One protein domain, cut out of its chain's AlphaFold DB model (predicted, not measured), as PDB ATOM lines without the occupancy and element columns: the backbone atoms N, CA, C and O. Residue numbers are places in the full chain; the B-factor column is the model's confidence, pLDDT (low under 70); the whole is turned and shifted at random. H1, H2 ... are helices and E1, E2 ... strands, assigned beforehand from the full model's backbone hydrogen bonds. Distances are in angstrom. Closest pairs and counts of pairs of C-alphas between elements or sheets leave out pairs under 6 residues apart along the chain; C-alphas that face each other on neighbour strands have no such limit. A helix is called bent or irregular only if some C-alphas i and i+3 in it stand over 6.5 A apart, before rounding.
ATOM      1  N   ARG A 228     205.090 184.324 177.729       93.12
ATOM      2  CA  ARG A 228     206.484 183.907 177.921       93.12
ATOM      3  C   ARG A 228     207.008 184.349 179.281       93.12
ATOM      4  O   ARG A 228     207.559 183.532 180.014       93.12
ATOM      5  N   LEU A 229     206.819 185.621 179.617       96.19
ATOM      6  CA  LEU A 229     207.318 186.196 180.858       96.19
ATOM      7  C   LEU A 229     206.607 185.585 182.073       96.19
ATOM      8  O   LEU A 229     207.261 185.247 183.053       96.19
ATOM      9  N   ALA A 230     205.302 185.320 181.979       96.62
ATOM     10  CA  ALA A 230     204.558 184.567 182.990       96.62
ATOM     11  C   ALA A 230     205.099 183.135 183.171       96.62
ATOM     12  O   ALA A 230     205.230 182.665 184.301       96.62
ATOM     13  N   TRP A 231     205.467 182.447 182.080       96.38
ATOM     14  CA  TRP A 231     206.123 181.137 182.159       96.38
ATOM     15  C   TRP A 231     207.514 181.225 182.805       96.38
ATOM     16  O   TRP A 231     207.848 180.380 183.634       96.38
ATOM     17  N   LYS A 232     208.302 182.267 182.502       97.12
ATOM     18  CA  LYS A 232     209.614 182.502 183.129       97.12
ATOM     19  C   LYS A 232     209.496 182.774 184.628       97.12
ATOM     20  O   LYS A 232     210.173 182.114 185.408       97.12
ATOM     21  N   VAL A 233     208.606 183.684 185.027       97.56
ATOM     22  CA  VAL A 233     208.321 184.005 186.436       97.56
ATOM     23  C   VAL A 233     207.879 182.750 187.187       97.56
ATOM     24  O   VAL A 233     208.416 182.444 188.249       97.56
ATOM     25  N   ARG A 234     206.972 181.957 186.602       97.44
ATOM     26  CA  ARG A 234     206.577 180.658 187.160       97.44
ATOM     27  C   ARG A 234     207.767 179.702 187.305       97.44
ATOM     28  O   ARG A 234     207.894 179.087 188.356       97.44
ATOM     29  N   ARG A 235     208.638 179.592 186.295       96.25
ATOM     30  CA  ARG A 235     209.838 178.740 186.350       96.25
ATOM     31  C   ARG A 235     210.794 179.172 187.470       96.25
ATOM     32  O   ARG A 235     211.349 178.304 188.133       96.25
ATOM     33  N   VAL A 236     210.962 180.476 187.705       97.19
ATOM     34  CA  VAL A 236     211.770 181.001 188.822       97.19
ATOM     35  C   VAL A 236     211.144 180.642 190.175       97.19
ATOM     36  O   VAL A 236     211.850 180.157 191.053       97.19
ATOM     37  N   HIS A 237     209.823 180.776 190.335       97.62
ATOM     38  CA  HIS A 237     209.119 180.338 191.551       97.62
ATOM     39  C   HIS A 237     209.217 178.821 191.789       97.62
ATOM     40  O   HIS A 237     209.492 178.387 192.905       97.62
ATOM     41  N   GLU A 238     209.044 178.006 190.745       96.25
ATOM     42  CA  GLU A 238     209.217 176.545 190.814       96.25
ATOM     43  C   GLU A 238     210.664 176.151 191.152       96.25
ATOM     44  O   GLU A 238     210.884 175.144 191.823       96.25
ATOM     45  N   PHE A 239     211.645 176.956 190.737       95.69
ATOM     46  CA  PHE A 239     213.053 176.765 191.068       95.69
ATOM     47  C   PHE A 239     213.372 177.132 192.528       95.69
ATOM     48  O   PHE A 239     213.945 176.314 193.248       95.69
ATOM     49  N   LEU A 240     212.948 178.318 192.981       95.25
ATOM     50  CA  LEU A 240     213.095 178.790 194.366       95.25
ATOM     51  C   LEU A 240     212.441 177.836 195.379       95.25
ATOM     52  O   LEU A 240     212.952 177.651 196.477       95.25
ATOM     53  N   ALA A 241     211.335 177.189 195.003       95.75
ATOM     54  CA  ALA A 241     210.670 176.184 195.832       95.75
ATOM     55  C   ALA A 241     211.374 174.807 195.852       95.75
ATOM     56  O   ALA A 241     211.021 173.961 196.675       95.75
ATOM     57  N   ALA A 242     212.329 174.557 194.949       93.31
ATOM     58  CA  ALA A 242     212.983 173.259 194.766       93.31
ATOM     59  C   ALA A 242     214.466 173.233 195.175       93.31
ATOM     60  O   ALA A 242     215.011 172.151 195.399       93.31
ATOM     61  N   VAL A 243     215.133 174.390 195.250       91.69
ATOM     62  CA  VAL A 243     216.583 174.508 195.468       91.69
ATOM     63  C   VAL A 243     216.861 175.344 196.714       91.69
ATOM     64  O   VAL A 243     216.503 176.515 196.776       91.69
ATOM     65  N   ASN A 244     217.545 174.749 197.694       91.19
ATOM     66  CA  ASN A 244     218.032 175.474 198.872       91.19
ATOM     67  C   ASN A 244     219.304 176.266 198.525       91.19
ATOM     68  O   ASN A 244     220.138 175.775 197.761       91.19
ATOM     69  N   GLU A 245     219.502 177.430 199.150       83.06
ATOM     70  CA  GLU A 245     220.685 178.293 198.961       83.06
ATOM     71  C   GLU A 245     222.013 177.535 199.175       83.06
ATOM     72  O   GLU A 245     222.938 177.651 198.368       83.06
ATOM     73  N   ASP A 246     222.064 176.663 200.191       88.00
ATOM     74  CA  ASP A 246     223.212 175.799 200.523       88.00
ATOM     75  C   ASP A 246     223.643 174.843 199.392       88.00
ATOM     76  O   ASP A 246     224.723 174.257 199.451       88.00
ATOM     77  N   GLN A 247     222.802 174.635 198.373       89.81
ATOM     78  CA  GLN A 247     223.055 173.691 197.281       89.81
ATOM     79  C   GLN A 247     223.617 174.350 196.014       89.81
ATOM     80  O   GLN A 247     223.746 173.650 195.008       89.81
ATOM     81  N   THR A 248     223.890 175.661 196.024       92.81
ATOM     82  CA  THR A 248     224.364 176.458 194.870       92.81
ATOM     83  C   THR A 248     225.500 175.783 194.084       92.81
ATOM     84  O   THR A 248     226.488 175.325 194.657       92.81
ATOM     85  N   LEU A 249     225.364 175.712 192.753       93.50
ATOM     86  CA  LEU A 249     226.406 175.201 191.849       93.50
ATOM     87  C   LEU A 249     227.389 176.297 191.406       93.50
ATOM     88  O   LEU A 249     228.381 176.011 190.732       93.50
ATOM     89  N   LEU A 250     227.119 177.557 191.754       94.69
ATOM     90  CA  LEU A 250     227.929 178.696 191.343       94.69
ATOM     91  C   LEU A 250     229.198 178.808 192.198       94.69
ATOM     92  O   LEU A 250     229.163 178.854 193.428       94.69
ATOM     93  N   ARG A 251     230.352 178.868 191.523       94.62
ATOM     94  CA  ARG A 251     231.675 178.919 192.158       94.62
ATOM     95  C   ARG A 251     231.910 180.287 192.804       94.62
ATOM     96  O   ARG A 251     232.385 181.209 192.148       94.62
ATOM     97  N   ARG A 252     231.602 180.419 194.092       95.62
ATOM     98  CA  ARG A 252     231.841 181.649 194.870       95.62
ATOM     99  C   ARG A 252     233.309 181.796 195.283       95.62
ATOM    100  O   ARG A 252     234.032 180.803 195.375       95.62
ATOM    101  N   SER A 253     233.748 183.030 195.536       96.19
ATOM    102  CA  SER A 253     235.049 183.288 196.166       96.19
ATOM    103  C   SER A 253     235.036 182.879 197.644       96.19
ATOM    104  O   SER A 253     234.000 182.912 198.308       96.19
ATOM    105  N   GLN A 254     236.207 182.513 198.168       95.12
ATOM    106  CA  GLN A 254     236.404 182.267 199.599       95.12
ATOM    107  C   GLN A 254     236.438 183.583 200.395       95.12
ATOM    108  O   GLN A 254     235.917 183.630 201.507       95.12
ATOM    109  N   ASP A 255     236.987 184.651 199.805       95.69
ATOM    110  CA  ASP A 255     237.120 185.965 200.448       95.69
ATOM    111  C   ASP A 255     235.803 186.757 200.461       95.69
ATOM    112  O   ASP A 255     235.566 187.566 201.358       95.69
ATOM    113  N   ASN A 256     234.932 186.531 199.468       96.25
ATOM    114  CA  ASN A 256     233.595 187.115 199.415       96.25
ATOM    115  C   ASN A 256     232.571 186.166 198.764       96.25
ATOM    116  O   ASN A 256     232.683 185.824 197.588       96.25
ATOM    117  N   LYS A 257     231.514 185.819 199.506       94.44
ATOM    118  CA  LYS A 257     230.420 184.948 199.041       94.44
ATOM    119  C   LYS A 257     229.555 185.562 197.933       94.44
ATOM    120  O   LYS A 257     228.901 184.810 197.210       94.44
ATOM    121  N   THR A 258     229.542 186.888 197.789       96.25
ATOM    122  CA  THR A 258     228.769 187.583 196.743       96.25
ATOM    123  C   THR A 258     229.554 187.734 195.437       96.25
ATOM    124  O   THR A 258     228.997 188.117 194.415       96.25
ATOM    125  N   HIS A 259     230.835 187.338 195.417       97.62
ATOM    126  CA  HIS A 259     231.627 187.216 194.193       97.62
ATOM    127  C   HIS A 259     231.502 185.811 193.592       97.62
ATOM    128  O   HIS A 259     231.942 184.831 194.197       97.62
ATOM    129  N   ILE A 260     230.967 185.719 192.376       97.56
ATOM    130  CA  ILE A 260     230.805 184.489 191.597       97.56
ATOM    131  C   ILE A 260     231.822 184.458 190.454       97.56
ATOM    132  O   ILE A 260     231.938 185.399 189.673       97.56
ATOM    133  N   HIS A 261     232.542 183.346 190.343       96.88
ATOM    134  CA  HIS A 261     233.494 183.059 189.279       96.88
ATOM    135  C   HIS A 261     232.791 182.294 188.153       96.88
ATOM    136  O   HIS A 261     232.446 181.121 188.320       96.88
ATOM    137  N   ILE A 262     232.614 182.933 186.996       95.94
ATOM    138  CA  ILE A 262     231.932 182.357 185.827       95.94
ATOM    139  C   ILE A 262     232.794 182.503 184.555       95.94
ATOM    140  O   ILE A 262     233.424 183.549 184.371       95.94
ATOM    141  N   PRO A 263     232.867 181.495 183.662       95.00
ATOM    142  CA  PRO A 263     233.511 181.657 182.360       95.00
ATOM    143  C   PRO A 263     232.774 182.698 181.508       95.00
ATOM    144  O   PRO A 263     231.545 182.701 181.451       95.00
ATOM    145  N   GLU A 264     233.510 183.551 180.794       94.25
ATOM    146  CA  GLU A 264     232.938 184.660 180.012       94.25
ATOM    147  C   GLU A 264     231.940 184.177 178.939       94.25
ATOM    148  O   GLU A 264     230.907 184.805 178.719       94.25
ATOM    149  N   LEU A 265     232.187 183.008 178.336       90.31
ATOM    150  CA  LEU A 265     231.272 182.390 177.368       90.31
ATOM    151  C   LEU A 265     229.957 181.909 178.007       90.31
ATOM    152  O   LEU A 265     228.892 182.079 177.416       90.31
ATOM    153  N   THR A 266     230.018 181.338 179.212       92.50
ATOM    154  CA  THR A 266     228.833 180.880 179.956       92.50
ATOM    155  C   THR A 266     228.012 182.077 180.440       92.50
ATOM    156  O   THR A 266     226.789 182.067 180.319       92.50
ATOM    157  N   LEU A 267     228.668 183.158 180.889       95.62
ATOM    158  CA  LEU A 267     227.985 184.414 181.211       95.62
ATOM    159  C   LEU A 267     227.288 185.008 179.977       95.62
ATOM    160  O   LEU A 267     226.131 185.405 180.075       95.62
ATOM    161  N   LEU A 268     227.922 184.994 178.800       95.12
ATOM    162  CA  LEU A 268     227.262 185.414 177.560       95.12
ATOM    163  C   LEU A 268     226.029 184.546 177.243       95.12
ATOM    164  O   LEU A 268     224.980 185.079 176.886       95.12
ATOM    165  N   GLY A 269     226.110 183.224 177.434       93.12
ATOM    166  CA  GLY A 269     224.972 182.308 177.286       93.12
ATOM    167  C   GLY A 269     223.804 182.620 178.234       93.12
ATOM    168  O   GLY A 269     222.641 182.594 177.813       93.12
ATOM    169  N   VAL A 270     224.110 182.983 179.484       95.94
ATOM    170  CA  VAL A 270     223.147 183.484 180.478       95.94
ATOM    171  C   VAL A 270     222.520 184.801 180.018       95.94
ATOM    172  O   VAL A 270     221.297 184.900 179.976       95.94
ATOM    173  N   LEU A 271     223.316 185.789 179.597       96.50
ATOM    174  CA  LEU A 271     222.816 187.096 179.151       96.50
ATOM    175  C   LEU A 271     221.904 186.974 177.924       96.50
ATOM    176  O   LEU A 271     220.814 187.542 177.907       96.50
ATOM    177  N   MET A 272     222.278 186.156 176.934       94.81
ATOM    178  CA  MET A 272     221.418 185.868 175.781       94.81
ATOM    179  C   MET A 272     220.062 185.292 176.220       94.81
ATOM    180  O   MET A 272     219.026 185.708 175.703       94.81
ATOM    181  N   ARG A 273     220.033 184.372 177.198       94.25
ATOM    182  CA  ARG A 273     218.782 183.846 177.783       94.25
ATOM    183  C   ARG A 273     218.002 184.906 178.557       94.25
ATOM    184  O   ARG A 273     216.780 184.950 178.447       94.25
ATOM    185  N   PHE A 274     218.692 185.780 179.282       96.06
ATOM    186  CA  PHE A 274     218.095 186.870 180.046       96.06
ATOM    187  C   PHE A 274     217.341 187.846 179.121       96.06
ATOM    188  O   PHE A 274     216.158 188.117 179.334       96.06
ATOM    189  N   TYR A 275     217.964 188.258 178.010       96.31
ATOM    190  CA  TYR A 275     217.313 189.038 176.948       96.31
ATOM    191  C   TYR A 275     216.099 188.316 176.342       96.31
ATOM    192  O   TYR A 275     215.063 188.942 176.110       96.31
ATOM    193  N   ILE A 276     216.214 187.004 176.101       94.00
ATOM    194  CA  ILE A 276     215.161 186.159 175.519       94.00
ATOM    195  C   ILE A 276     213.927 186.063 176.427       94.00
ATOM    196  O   ILE A 276     212.806 186.252 175.950       94.00
ATOM    197  N   ASP A 277     214.117 185.720 177.701       95.31
ATOM    198  CA  ASP A 277     213.029 185.313 178.597       95.31
ATOM    199  C   ASP A 277     212.420 186.474 179.393       95.31
ATOM    200  O   ASP A 277     211.223 186.436 179.675       95.31
ATOM    201  N   TYR A 278     213.194 187.529 179.676       96.88
ATOM    202  CA  TYR A 278     212.673 188.805 180.184       96.88
ATOM    203  C   TYR A 278     212.322 189.790 179.045       96.88
ATOM    204  O   TYR A 278     211.932 190.932 179.293       96.88
ATOM    205  N   GLU A 279     212.405 189.351 177.781       96.12
ATOM    206  CA  GLU A 279     212.007 190.084 176.562       96.12
ATOM    207  C   GLU A 279     212.694 191.461 176.407       96.12
ATOM    208  O   GLU A 279     212.072 192.437 175.978       96.12
ATOM    209  N   LEU A 280     213.945 191.598 176.859       95.50
ATOM    210  CA  LEU A 280     214.617 192.898 177.039       95.50
ATOM    211  C   LEU A 280     215.106 193.534 175.726       95.50
ATOM    212  O   LEU A 280     215.355 194.736 175.690       95.50
ATOM    213  N   GLY A 281     215.209 192.761 174.643       93.69
ATOM    214  CA  GLY A 281     215.664 193.248 173.341       93.69
ATOM    215  C   GLY A 281     215.945 192.115 172.356       93.69
ATOM    216  O   GLY A 281     215.349 191.041 172.447       93.69
ATOM    217  N   ASP A 282     216.869 192.351 171.424       92.44
ATOM    218  CA  ASP A 282     217.402 191.306 170.546       92.44
ATOM    219  C   ASP A 282     218.381 190.414 171.337       92.44
ATOM    220  O   ASP A 282     219.359 190.920 171.888       92.44
ATOM    221  N   PRO A 283     218.203 189.083 171.376       91.19
ATOM    222  CA  PRO A 283     219.176 188.170 171.978       91.19
ATOM    223  C   PRO A 283     220.578 188.225 171.355       91.19
ATOM    224  O   PRO A 283     221.516 187.681 171.928       91.19
ATOM    225  N   GLN A 284     220.730 188.792 170.154       90.25
ATOM    226  CA  GLN A 284     222.022 189.023 169.500       90.25
ATOM    227  C   GLN A 284     222.692 190.345 169.908       90.25
ATOM    228  O   GLN A 284     223.839 190.560 169.522       90.25
ATOM    229  N   SER A 285     222.016 191.221 170.667       92.06
ATOM    230  CA  SER A 285     222.612 192.452 171.204       92.06
ATOM    231  C   SER A 285     223.147 192.316 172.632       92.06
ATOM    232  O   SER A 285     223.597 193.317 173.173       92.06
ATOM    233  N   ALA A 286     223.076 191.124 173.234       93.88
ATOM    234  CA  ALA A 286     223.635 190.861 174.557       93.88
ATOM    235  C   ALA A 286     225.175 190.886 174.511       93.88
ATOM    236  O   ALA A 286     225.786 190.143 173.739       93.88
ATOM    237  N   ASP A 287     225.788 191.709 175.355       95.00
ATOM    238  CA  ASP A 287     227.234 191.871 175.511       95.00
ATOM    239  C   ASP A 287     227.604 191.753 177.001       95.00
ATOM    240  O   ASP A 287     226.817 192.055 177.895       95.00
ATOM    241  N   ILE A 288     228.838 191.351 177.297       95.56
ATOM    242  CA  ILE A 288     229.385 191.374 178.661       95.56
ATOM    243  C   ILE A 288     229.389 192.807 179.233       95.56
ATOM    244  O   ILE A 288     229.331 192.990 180.449       95.56
ATOM    245  N   ALA A 289     229.414 193.826 178.367       95.56
ATOM    246  CA  ALA A 289     229.230 195.226 178.739       95.56
ATOM    247  C   ALA A 289     227.901 195.506 179.476       95.56
ATOM    248  O   ALA A 289     227.874 196.380 180.340       95.56
ATOM    249  N   ASP A 290     226.829 194.743 179.218       95.06
ATOM    250  CA  ASP A 290     225.514 194.935 179.860       95.06
ATOM    251  C   ASP A 290     225.524 194.624 181.374       95.06
ATOM    252  O   ASP A 290     224.578 194.948 182.095       95.06
ATOM    253  N   VAL A 291     226.607 194.005 181.861       96.00
ATOM    254  CA  VAL A 291     226.877 193.707 183.277       96.00
ATOM    255  C   VAL A 291     228.257 194.203 183.735       96.00
ATOM    256  O   VAL A 291     228.777 193.740 184.752       96.00
ATOM    257  N   GLU A 292     228.860 195.173 183.033       94.88
ATOM    258  CA  GLU A 292     230.156 195.758 183.430       94.88
ATOM    259  C   GLU A 292     230.095 196.383 184.839       94.88
ATOM    260  O   GLU A 292     231.041 196.253 185.610       94.88
ATOM    261  N   GLU A 293     228.943 196.944 185.224       95.62
ATOM    262  CA  GLU A 293     228.668 197.501 186.561       95.62
ATOM    263  C   GLU A 293     228.777 196.464 187.700       95.62
ATOM    264  O   GLU A 293     229.110 196.824 188.830       95.62
ATOM    265  N   ALA A 294     228.537 195.182 187.402       96.56
ATOM    266  CA  ALA A 294     228.639 194.064 188.344       96.56
ATOM    267  C   ALA A 294     229.947 193.257 188.191       96.56
ATOM    268  O   ALA A 294     230.236 192.370 188.996       96.56
ATOM    269  N   SER A 295     230.761 193.547 187.170       96.06
ATOM    270  CA  SER A 295     232.017 192.851 186.869       96.06
ATOM    271  C   SER A 295     233.183 193.431 187.682       96.06
ATOM    272  O   SER A 295     233.883 194.338 187.230       96.06
ATOM    273  N   VAL A 296     233.467 192.851 188.849       97.00
ATOM    274  CA  VAL A 296     234.564 193.275 189.747       97.00
ATOM    275  C   VAL A 296     235.950 193.036 189.139       97.00
ATOM    276  O   VAL A 296     236.898 193.763 189.436       97.00
ATOM    277  N   GLY A 297     236.096 192.028 188.278       96.25
ATOM    278  CA  GLY A 297     237.370 191.743 187.627       96.25
ATOM    279  C   GLY A 297     237.300 190.618 186.605       96.25
ATOM    280  O   GLY A 297     236.320 189.879 186.527       96.25
ATOM    281  N   ARG A 298     238.378 190.479 185.828       97.06
ATOM    282  CA  ARG A 298     238.563 189.403 184.848       97.06
ATOM    283  C   ARG A 298     239.921 188.740 185.041       97.06
ATOM    284  O   ARG A 298     240.888 189.416 185.387       97.06
ATOM    285  N   TYR A 299     239.995 187.438 184.804       97.38
ATOM    286  CA  TYR A 299     241.234 186.665 184.878       97.38
ATOM    287  C   TYR A 299     241.209 185.498 183.886       97.38
ATOM    288  O   TYR A 299     240.159 185.137 183.361       97.38
ATOM    289  N   THR A 300     242.369 184.899 183.637       96.19
ATOM    290  CA  THR A 300     242.509 183.749 182.737       96.19
ATOM    291  C   THR A 300     242.812 182.494 183.547       96.19
ATOM    292  O   THR A 300     243.698 182.523 184.401       96.19
ATOM    293  N   ALA A 301     242.080 181.407 183.299       92.00
ATOM    294  CA  ALA A 301     242.308 180.104 183.931       92.00
ATOM    295  C   ALA A 301     241.680 178.960 183.111       92.00
ATOM    296  O   ALA A 301     240.678 179.179 182.420       92.00
ATOM    297  N   PRO A 302     242.188 177.720 183.210       87.81
ATOM    298  CA  PRO A 302     241.587 176.576 182.535       87.81
ATOM    299  C   PRO A 302     240.241 176.198 183.180       87.81
ATOM    300  O   PRO A 302     240.103 176.188 184.403       87.81
ATOM    301  N   VAL A 303     239.240 175.858 182.359       80.69
ATOM    302  CA  VAL A 303     237.917 175.387 182.841       80.69
ATOM    303  C   VAL A 303     237.975 173.950 183.368       80.69
ATOM    304  O   VAL A 303     237.231 173.573 184.269       80.69
ATOM    305  N   HIS A 304     238.899 173.156 182.836       74.81
ATOM    306  CA  HIS A 304     239.190 171.786 183.246       74.81
ATOM    307  C   HIS A 304     240.710 171.570 183.135       74.81
ATOM    308  O   HIS A 304     241.303 172.178 182.243       74.81
ATOM    309  N   PRO A 305     241.365 170.698 183.929       73.50
ATOM    310  CA  PRO A 305     242.821 170.478 183.860       73.50
ATOM    311  C   PRO A 305     243.390 170.058 182.489       73.50
ATOM    312  O   PRO A 305     244.603 170.041 182.303       73.50
ATOM    313  N   THR A 306     242.527 169.705 181.532       67.94
ATOM    314  CA  THR A 306     242.869 169.342 180.144       67.94
ATOM    315  C   THR A 306     242.368 170.342 179.091       67.94
ATOM    316  O   THR A 306     242.580 170.125 177.898       67.94
ATOM    317  N   ALA A 307     241.675 171.406 179.503       75.62
ATOM    318  CA  ALA A 307     241.142 172.438 178.618       75.62
ATOM    319  C   ALA A 307     242.165 173.558 178.372       75.62
ATOM    320  O   ALA A 307     243.131 173.716 179.115       75.62
ATOM    321  N   GLN A 308     241.925 174.364 177.336       83.56
ATOM    322  CA  GLN A 308     242.668 175.607 177.135       83.56
ATOM    323  C   GLN A 308     242.282 176.650 178.193       83.56
ATOM    324  O   GLN A 308     241.148 176.685 178.686       83.56
ATOM    325  N   ASP A 309     243.236 177.528 178.492       88.19
ATOM    326  CA  ASP A 309     243.021 178.745 179.266       88.19
ATOM    327  C   ASP A 309     241.844 179.549 178.700       88.19
ATOM    328  O   ASP A 309     241.808 179.893 177.519       88.19
ATOM    329  N   SER A 310     240.868 179.838 179.557       90.12
ATOM    330  CA  SER A 310     239.641 180.554 179.212       90.12
ATOM    331  C   SER A 310     239.554 181.869 179.983       90.12
ATOM    332  O   SER A 310     240.140 182.001 181.060       90.12
ATOM    333  N   SER A 311     238.808 182.838 179.448       94.38
ATOM    334  CA  SER A 311     238.483 184.073 180.170       94.38
ATOM    335  C   SER A 311     237.403 183.801 181.218       94.38
ATOM    336  O   SER A 311     236.379 183.180 180.920       94.38
ATOM    337  N   TRP A 312     237.636 184.272 182.439       96.75
ATOM    338  CA  TRP A 312     236.718 184.219 183.572       96.75
ATOM    339  C   TRP A 312     236.410 185.625 184.071       96.75
ATOM    340  O   TRP A 312     237.270 186.508 184.075       96.75
ATOM    341  N   ILE A 313     235.188 185.799 184.559       97.25
ATOM    342  CA  ILE A 313     234.680 187.037 185.143       97.25
ATOM    343  C   ILE A 313     234.332 186.779 186.608       97.25
ATOM    344  O   ILE A 313     233.820 185.714 186.962       97.25
ATOM    345  N   ILE A 314     234.633 187.764 187.453       97.94
ATOM    346  CA  ILE A 314     234.197 187.834 188.846       97.94
ATOM    347  C   ILE A 314     232.983 188.766 188.883       97.94
ATOM    348  O   ILE A 314     233.131 189.985 188.797       97.94
ATOM    349  N   PHE A 315     231.794 188.180 188.962       97.75
ATOM    350  CA  PHE A 315     230.511 188.878 189.018       97.75
ATOM    351  C   PHE A 315     230.096 189.098 190.479       97.75
ATOM    352  O   PHE A 315     230.184 188.165 191.274       97.75
ATOM    353  N   ASN A 316     229.647 190.299 190.844       97.94
ATOM    354  CA  ASN A 316     229.166 190.622 192.188       97.94
ATOM    355  C   ASN A 316     227.633 190.650 192.249       97.94
ATOM    356  O   ASN A 316     227.005 191.479 191.598       97.94
ATOM    357  N   THR A 317     227.041 189.794 193.080       96.06
ATOM    358  CA  THR A 317     225.584 189.672 193.247       96.06
ATOM    359  C   THR A 317     224.960 190.793 194.085       96.06
ATOM    360  O   THR A 317     223.751 191.001 194.003       96.06
ATOM    361  N   ASP A 318     225.762 191.565 194.830       95.62
ATOM    362  CA  ASP A 318     225.304 192.783 195.520       95.62
ATOM    363  C   ASP A 318     225.137 193.977 194.560       95.62
ATOM    364  O   ASP A 318     224.495 194.977 194.892       95.62
ATOM    365  N   ALA A 319     225.750 193.907 193.373       94.75
ATOM    366  CA  ALA A 319     225.737 194.971 192.377       94.75
ATOM    367  C   ALA A 319     224.616 194.733 191.355       94.75
ATOM    368  O   ALA A 319     224.803 194.054 190.347       94.75
ATOM    369  N   ALA A 320     223.444 195.323 191.605       88.50
ATOM    370  CA  ALA A 320     222.333 195.303 190.657       88.50
ATOM    371  C   ALA A 320     222.717 196.034 189.356       88.50
ATOM    372  O   ALA A 320     222.798 197.262 189.323       88.50
ATOM    373  N   ALA A 321     222.945 195.277 188.281       93.06
ATOM    374  CA  ALA A 321     223.238 195.832 186.962       93.06
ATOM    375  C   ALA A 321     222.008 196.536 186.359       93.06
ATOM    376  O   ALA A 321     220.859 196.141 186.601       93.06
ATOM    377  N   ALA A 322     222.230 197.523 185.486       93.81
ATOM    378  CA  ALA A 322     221.159 198.180 184.736       93.81
ATOM    379  C   ALA A 322     220.252 197.180 183.983       93.81
ATOM    380  O   ALA A 322     219.028 197.335 183.982       93.81
ATOM    381  N   LEU A 323     220.827 196.116 183.403       95.50
ATOM    382  CA  LEU A 323     220.075 195.059 182.720       95.50
ATOM    383  C   LEU A 323     219.127 194.296 183.663       95.50
ATOM    384  O   LEU A 323     217.989 194.001 183.294       95.50
ATOM    385  N   GLU A 324     219.570 193.999 184.886       95.94
ATOM    386  CA  GLU A 324     218.733 193.333 185.886       95.94
ATOM    387  C   GLU A 324     217.604 194.252 186.364       95.94
ATOM    388  O   GLU A 324     216.458 193.817 186.472       95.94
ATOM    389  N   THR A 325     217.893 195.540 186.560       96.00
ATOM    390  CA  THR A 325     216.889 196.545 186.945       96.00
ATOM    391  C   THR A 325     215.732 196.597 185.932       96.00
ATOM    392  O   THR A 325     214.564 196.642 186.322       96.00
ATOM    393  N   LEU A 326     216.033 196.501 184.631       96.06
ATOM    394  CA  LEU A 326     215.029 196.435 183.558       96.06
ATOM    395  C   LEU A 326     214.205 195.134 183.572       96.06
ATOM    396  O   LEU A 326     213.032 195.145 183.192       96.06
ATOM    397  N   ALA A 327     214.784 194.013 184.012       96.50
ATOM    398  CA  ALA A 327     214.044 192.768 184.217       96.50
ATOM    399  C   ALA A 327     213.123 192.854 185.443       96.50
ATOM    400  O   ALA A 327     211.947 192.495 185.342       96.50
ATOM    401  N   GLN A 328     213.619 193.395 186.562       96.44
ATOM    402  CA  GLN A 328     212.837 193.601 187.784       96.44
ATOM    403  C   GLN A 328     211.634 194.533 187.543       96.44
ATOM    404  O   GLN A 328     210.530 194.201 187.970       96.44
ATOM    405  N   GLU A 329     211.781 195.629 186.780       95.50
ATOM    406  CA  GLU A 329     210.652 196.512 186.415       95.50
ATOM    407  C   GLU A 329     209.530 195.753 185.678       95.50
ATOM    408  O   GLU A 329     208.342 196.016 185.881       95.50
ATOM    409  N   LYS A 330     209.885 194.780 184.829       95.81
ATOM    410  CA  LYS A 330     208.907 193.993 184.065       95.81
ATOM    411  C   LYS A 330     208.171 192.941 184.887       95.81
ATOM    412  O   LYS A 330     207.015 192.669 184.573       95.81
ATOM    413  N   VAL A 331     208.820 192.343 185.888       96.19
ATOM    414  CA  VAL A 331     208.215 191.318 186.766       96.19
ATOM    415  C   VAL A 331     207.661 191.895 188.073       96.19
ATOM    416  O   VAL A 331     207.170 191.148 188.915       96.19
ATOM    417  N   TYR A 332     207.690 193.221 188.233       95.25
ATOM    418  CA  TYR A 332     207.162 193.914 189.402       95.25
ATOM    419  C   TYR A 332     205.661 193.646 189.615       95.25
ATOM    420  O   TYR A 332     204.837 193.785 188.705       95.25
ATOM    421  N   GLY A 333     205.310 193.289 190.847       94.19
ATOM    422  CA  GLY A 333     203.987 192.851 191.276       94.19
ATOM    423  C   GLY A 333     203.775 191.331 191.239       94.19
ATOM    424  O   GLY A 333     202.658 190.892 191.514       94.19
ATOM    425  N   HIS A 334     204.799 190.530 190.906       95.25
ATOM    426  CA  HIS A 334     204.679 189.073 190.699       95.25
ATOM    427  C   HIS A 334     205.535 188.212 191.648       95.25
ATOM    428  O   HIS A 334     205.753 187.024 191.390       95.25
ATOM    429  N   GLY A 335     205.984 188.773 192.774       94.19
ATOM    430  CA  GLY A 335     206.595 188.017 193.876       94.19
ATOM    431  C   GLY A 335     208.079 187.694 193.694       94.19
ATOM    432  O   GLY A 335     208.570 186.773 194.339       94.19
ATOM    433  N   LEU A 336     208.777 188.405 192.805       95.69
ATOM    434  CA  LEU A 336     210.229 188.291 192.597       95.69
ATOM    435  C   LEU A 336     210.999 189.513 193.134       95.69
ATOM    436  O   LEU A 336     212.188 189.679 192.870       95.69
ATOM    437  N   GLU A 337     210.329 190.386 193.885       94.50
ATOM    438  CA  GLU A 337     210.921 191.563 194.511       94.50
ATOM    439  C   GLU A 337     211.987 191.151 195.542       94.50
ATOM    440  O   GLU A 337     211.680 190.520 196.551       94.50
ATOM    441  N   GLY A 338     213.246 191.529 195.299       93.75
ATOM    442  CA  GLY A 338     214.382 191.167 196.154       93.75
ATOM    443  C   GLY A 338     215.077 189.847 195.790       93.75
ATOM    444  O   GLY A 338     216.064 189.501 196.432       93.75
ATOM    445  N   VAL A 339     214.620 189.135 194.754       95.56
ATOM    446  CA  VAL A 339     215.367 188.016 194.156       95.56
ATOM    447  C   VAL A 339     216.408 188.588 193.190       95.56
ATOM    448  O   VAL A 339     216.033 189.331 192.283       95.56
ATOM    449  N   ASN A 340     217.690 188.222 193.328       95.88
ATOM    450  CA  ASN A 340     218.674 188.527 192.284       95.88
ATOM    451  C   ASN A 340     218.367 187.664 191.047       95.88
ATOM    452  O   ASN A 340     218.581 186.449 191.042       95.88
ATOM    453  N   LEU A 341     217.817 188.282 190.001       96.94
ATOM    454  CA  LEU A 341     217.341 187.578 188.809       96.94
ATOM    455  C   LEU A 341     218.501 187.073 187.942       96.94
ATOM    456  O   LEU A 341     218.338 186.078 187.234       96.94
ATOM    457  N   MET A 342     219.653 187.746 187.980       96.69
ATOM    458  CA  MET A 342     220.823 187.397 187.173       96.69
ATOM    459  C   MET A 342     221.547 186.174 187.752       96.69
ATOM    460  O   MET A 342     221.807 185.211 187.035       96.69
ATOM    461  N   GLU A 343     221.789 186.164 189.063       96.25
ATOM    462  CA  GLU A 343     222.288 185.016 189.832       96.25
ATOM    463  C   GLU A 343     221.352 183.808 189.688       96.25
ATOM    464  O   GLU A 343     221.807 182.694 189.424       96.25
ATOM    465  N   MET A 344     220.037 184.039 189.758       96.25
ATOM    466  CA  MET A 344     219.020 183.013 189.529       96.25
ATOM    467  C   MET A 344     219.087 182.421 188.113       96.25
ATOM    468  O   MET A 344     218.945 181.210 187.942       96.25
ATOM    469  N   GLU A 345     219.347 183.239 187.085       95.81
ATOM    470  CA  GLU A 345     219.552 182.745 185.720       95.81
ATOM    471  C   GLU A 345     220.857 181.945 185.590       95.81
ATOM    472  O   GLU A 345     220.848 180.884 184.965       95.81
ATOM    473  N   MET A 346     221.954 182.393 186.216       95.94
ATOM    474  CA  MET A 346     223.218 181.641 186.254       95.94
ATOM    475  C   MET A 346     223.041 180.272 186.925       95.94
ATOM    476  O   MET A 346     223.529 179.269 186.407       95.94
ATOM    477  N   GLU A 347     222.323 180.206 188.047       95.31
ATOM    478  CA  GLU A 347     222.087 178.975 188.811       95.31
ATOM    479  C   GLU A 347     221.127 178.019 188.068       95.31
ATOM    480  O   GLU A 347     221.400 176.819 187.959       95.31
ATOM    481  N   MET A 348     220.042 178.538 187.473       94.50
ATOM    482  CA  MET A 348     219.151 177.762 186.594       94.50
ATOM    483  C   MET A 348     219.876 177.226 185.354       94.50
ATOM    484  O   MET A 348     219.570 176.123 184.898       94.50
ATOM    485  N   HIS A 349     220.809 178.000 184.798       92.38
ATOM    486  CA  HIS A 349     221.637 177.590 183.671       92.38
ATOM    487  C   HIS A 349     222.619 176.494 184.107       92.38
ATOM    488  O   HIS A 349     222.563 175.399 183.560       92.38
ATOM    489  N   ALA A 350     223.414 176.703 185.161       90.44
ATOM    490  CA  ALA A 350     224.381 175.721 185.670       90.44
ATOM    491  C   ALA A 350     223.769 174.342 186.009       90.44
ATOM    492  O   ALA A 350     224.458 173.326 185.932       90.44
ATOM    493  N   ARG A 351     222.476 174.292 186.364       89.62
ATOM    494  CA  ARG A 351     221.727 173.054 186.654       89.62
ATOM    495  C   ARG A 351     221.053 172.400 185.457       89.62
ATOM    496  O   ARG A 351     220.587 171.269 185.579       89.62
ATOM    497  N   GLU A 352     220.934 173.082 184.324       85.06
ATOM    498  CA  GLU A 352     220.334 172.481 183.139       85.06
ATOM    499  C   GLU A 352     221.289 171.409 182.577       85.06
ATOM    500  O   GLU A 352     222.367 171.758 182.093       85.06
ATOM    501  N   PRO A 353     220.917 170.110 182.546       61.75
ATOM    502  CA  PRO A 353     221.780 169.062 181.981       61.75
ATOM    503  C   PRO A 353     222.014 169.269 180.476       61.75
ATOM    504  O   PRO A 353     222.937 168.710 179.886       61.75
TER     505      PRO A 353
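Overview. This is residues 228 to 353 of the 411 residues of an uncharacterized protein of Hortaea thailandica (UniProt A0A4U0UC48). A cluster of crossed helices has a small antiparallel sheet at one end, from which the E2 and E3 hairpin reaches outward. H5 lies in the middle of the cluster with H1, H2 and H4 round it, and residues 241 to 258 loop along the outside. The printed part has 126 residues, with five named helices and three named strands in the order H1 E1 H2 H3 E2 E3 H4 H5; the sheet order is E1, E3, E2 and the class is mixed. The whole is compact, with a radius of gyration of the C-alphas of 14.4 A and spans of 44 by 33 by 27 A.

Along the chain. H1, residues 228 to 240, begins at C-alpha 228 (206.484, 183.907, 177.921). E1 is 259 to 263, H2 264 to 277 with 20.0 A, and H3 288 to 294, irregular, with C-alphas 290 and 293 7.8 A apart. E2, 295 to 302, bends by 50 degrees at 299; E3, 309 to 316, measures 22.4 A. H4 is 322 to 331; H5, 341 to 350, ends at C-alpha 350 (224.381, 175.721, 185.670).

Arrangement. The hub H2 touches H5 at a steep tilt of 64 degrees, closest C-alphas Val 270 and Met 346, 6.1 A. H4 touches H5 about perpendicular at 86 degrees, closest C-alphas Glu 324 and Met 342, 6.4 A. H2 is on the sheet, over E1, at a height of 10.0 A. E1, H2, H3 and E2 form a split strand-helix-strand unit, two strands that run the same way in one sheet with helices between them along the chain and E3 between them in the sheet, and its crossover is right-handed. Between the antiparallel neighbours E1 and E3, N 260 and O 315 are within hydrogen-bond range at 2.8 A, and between the antiparallel neighbours E3 and E2, which form a hairpin, N 312 and O 299 are within hydrogen-bond range at 2.8 A. Every O i to N i+4 pair is within range in H1, H2 and H5, 5 of 6 in H4 and 1 of 3 in H3, where 3 of 4 O i to N i+3 pairs are.

Size, cuts and confidence. The farthest C-alphas, Thr 306 and Gly 333, are 46.8 A apart. The printed part has no cut; the link H1 to E1 is long. Residues 306 and 353 are under pLDDT 70.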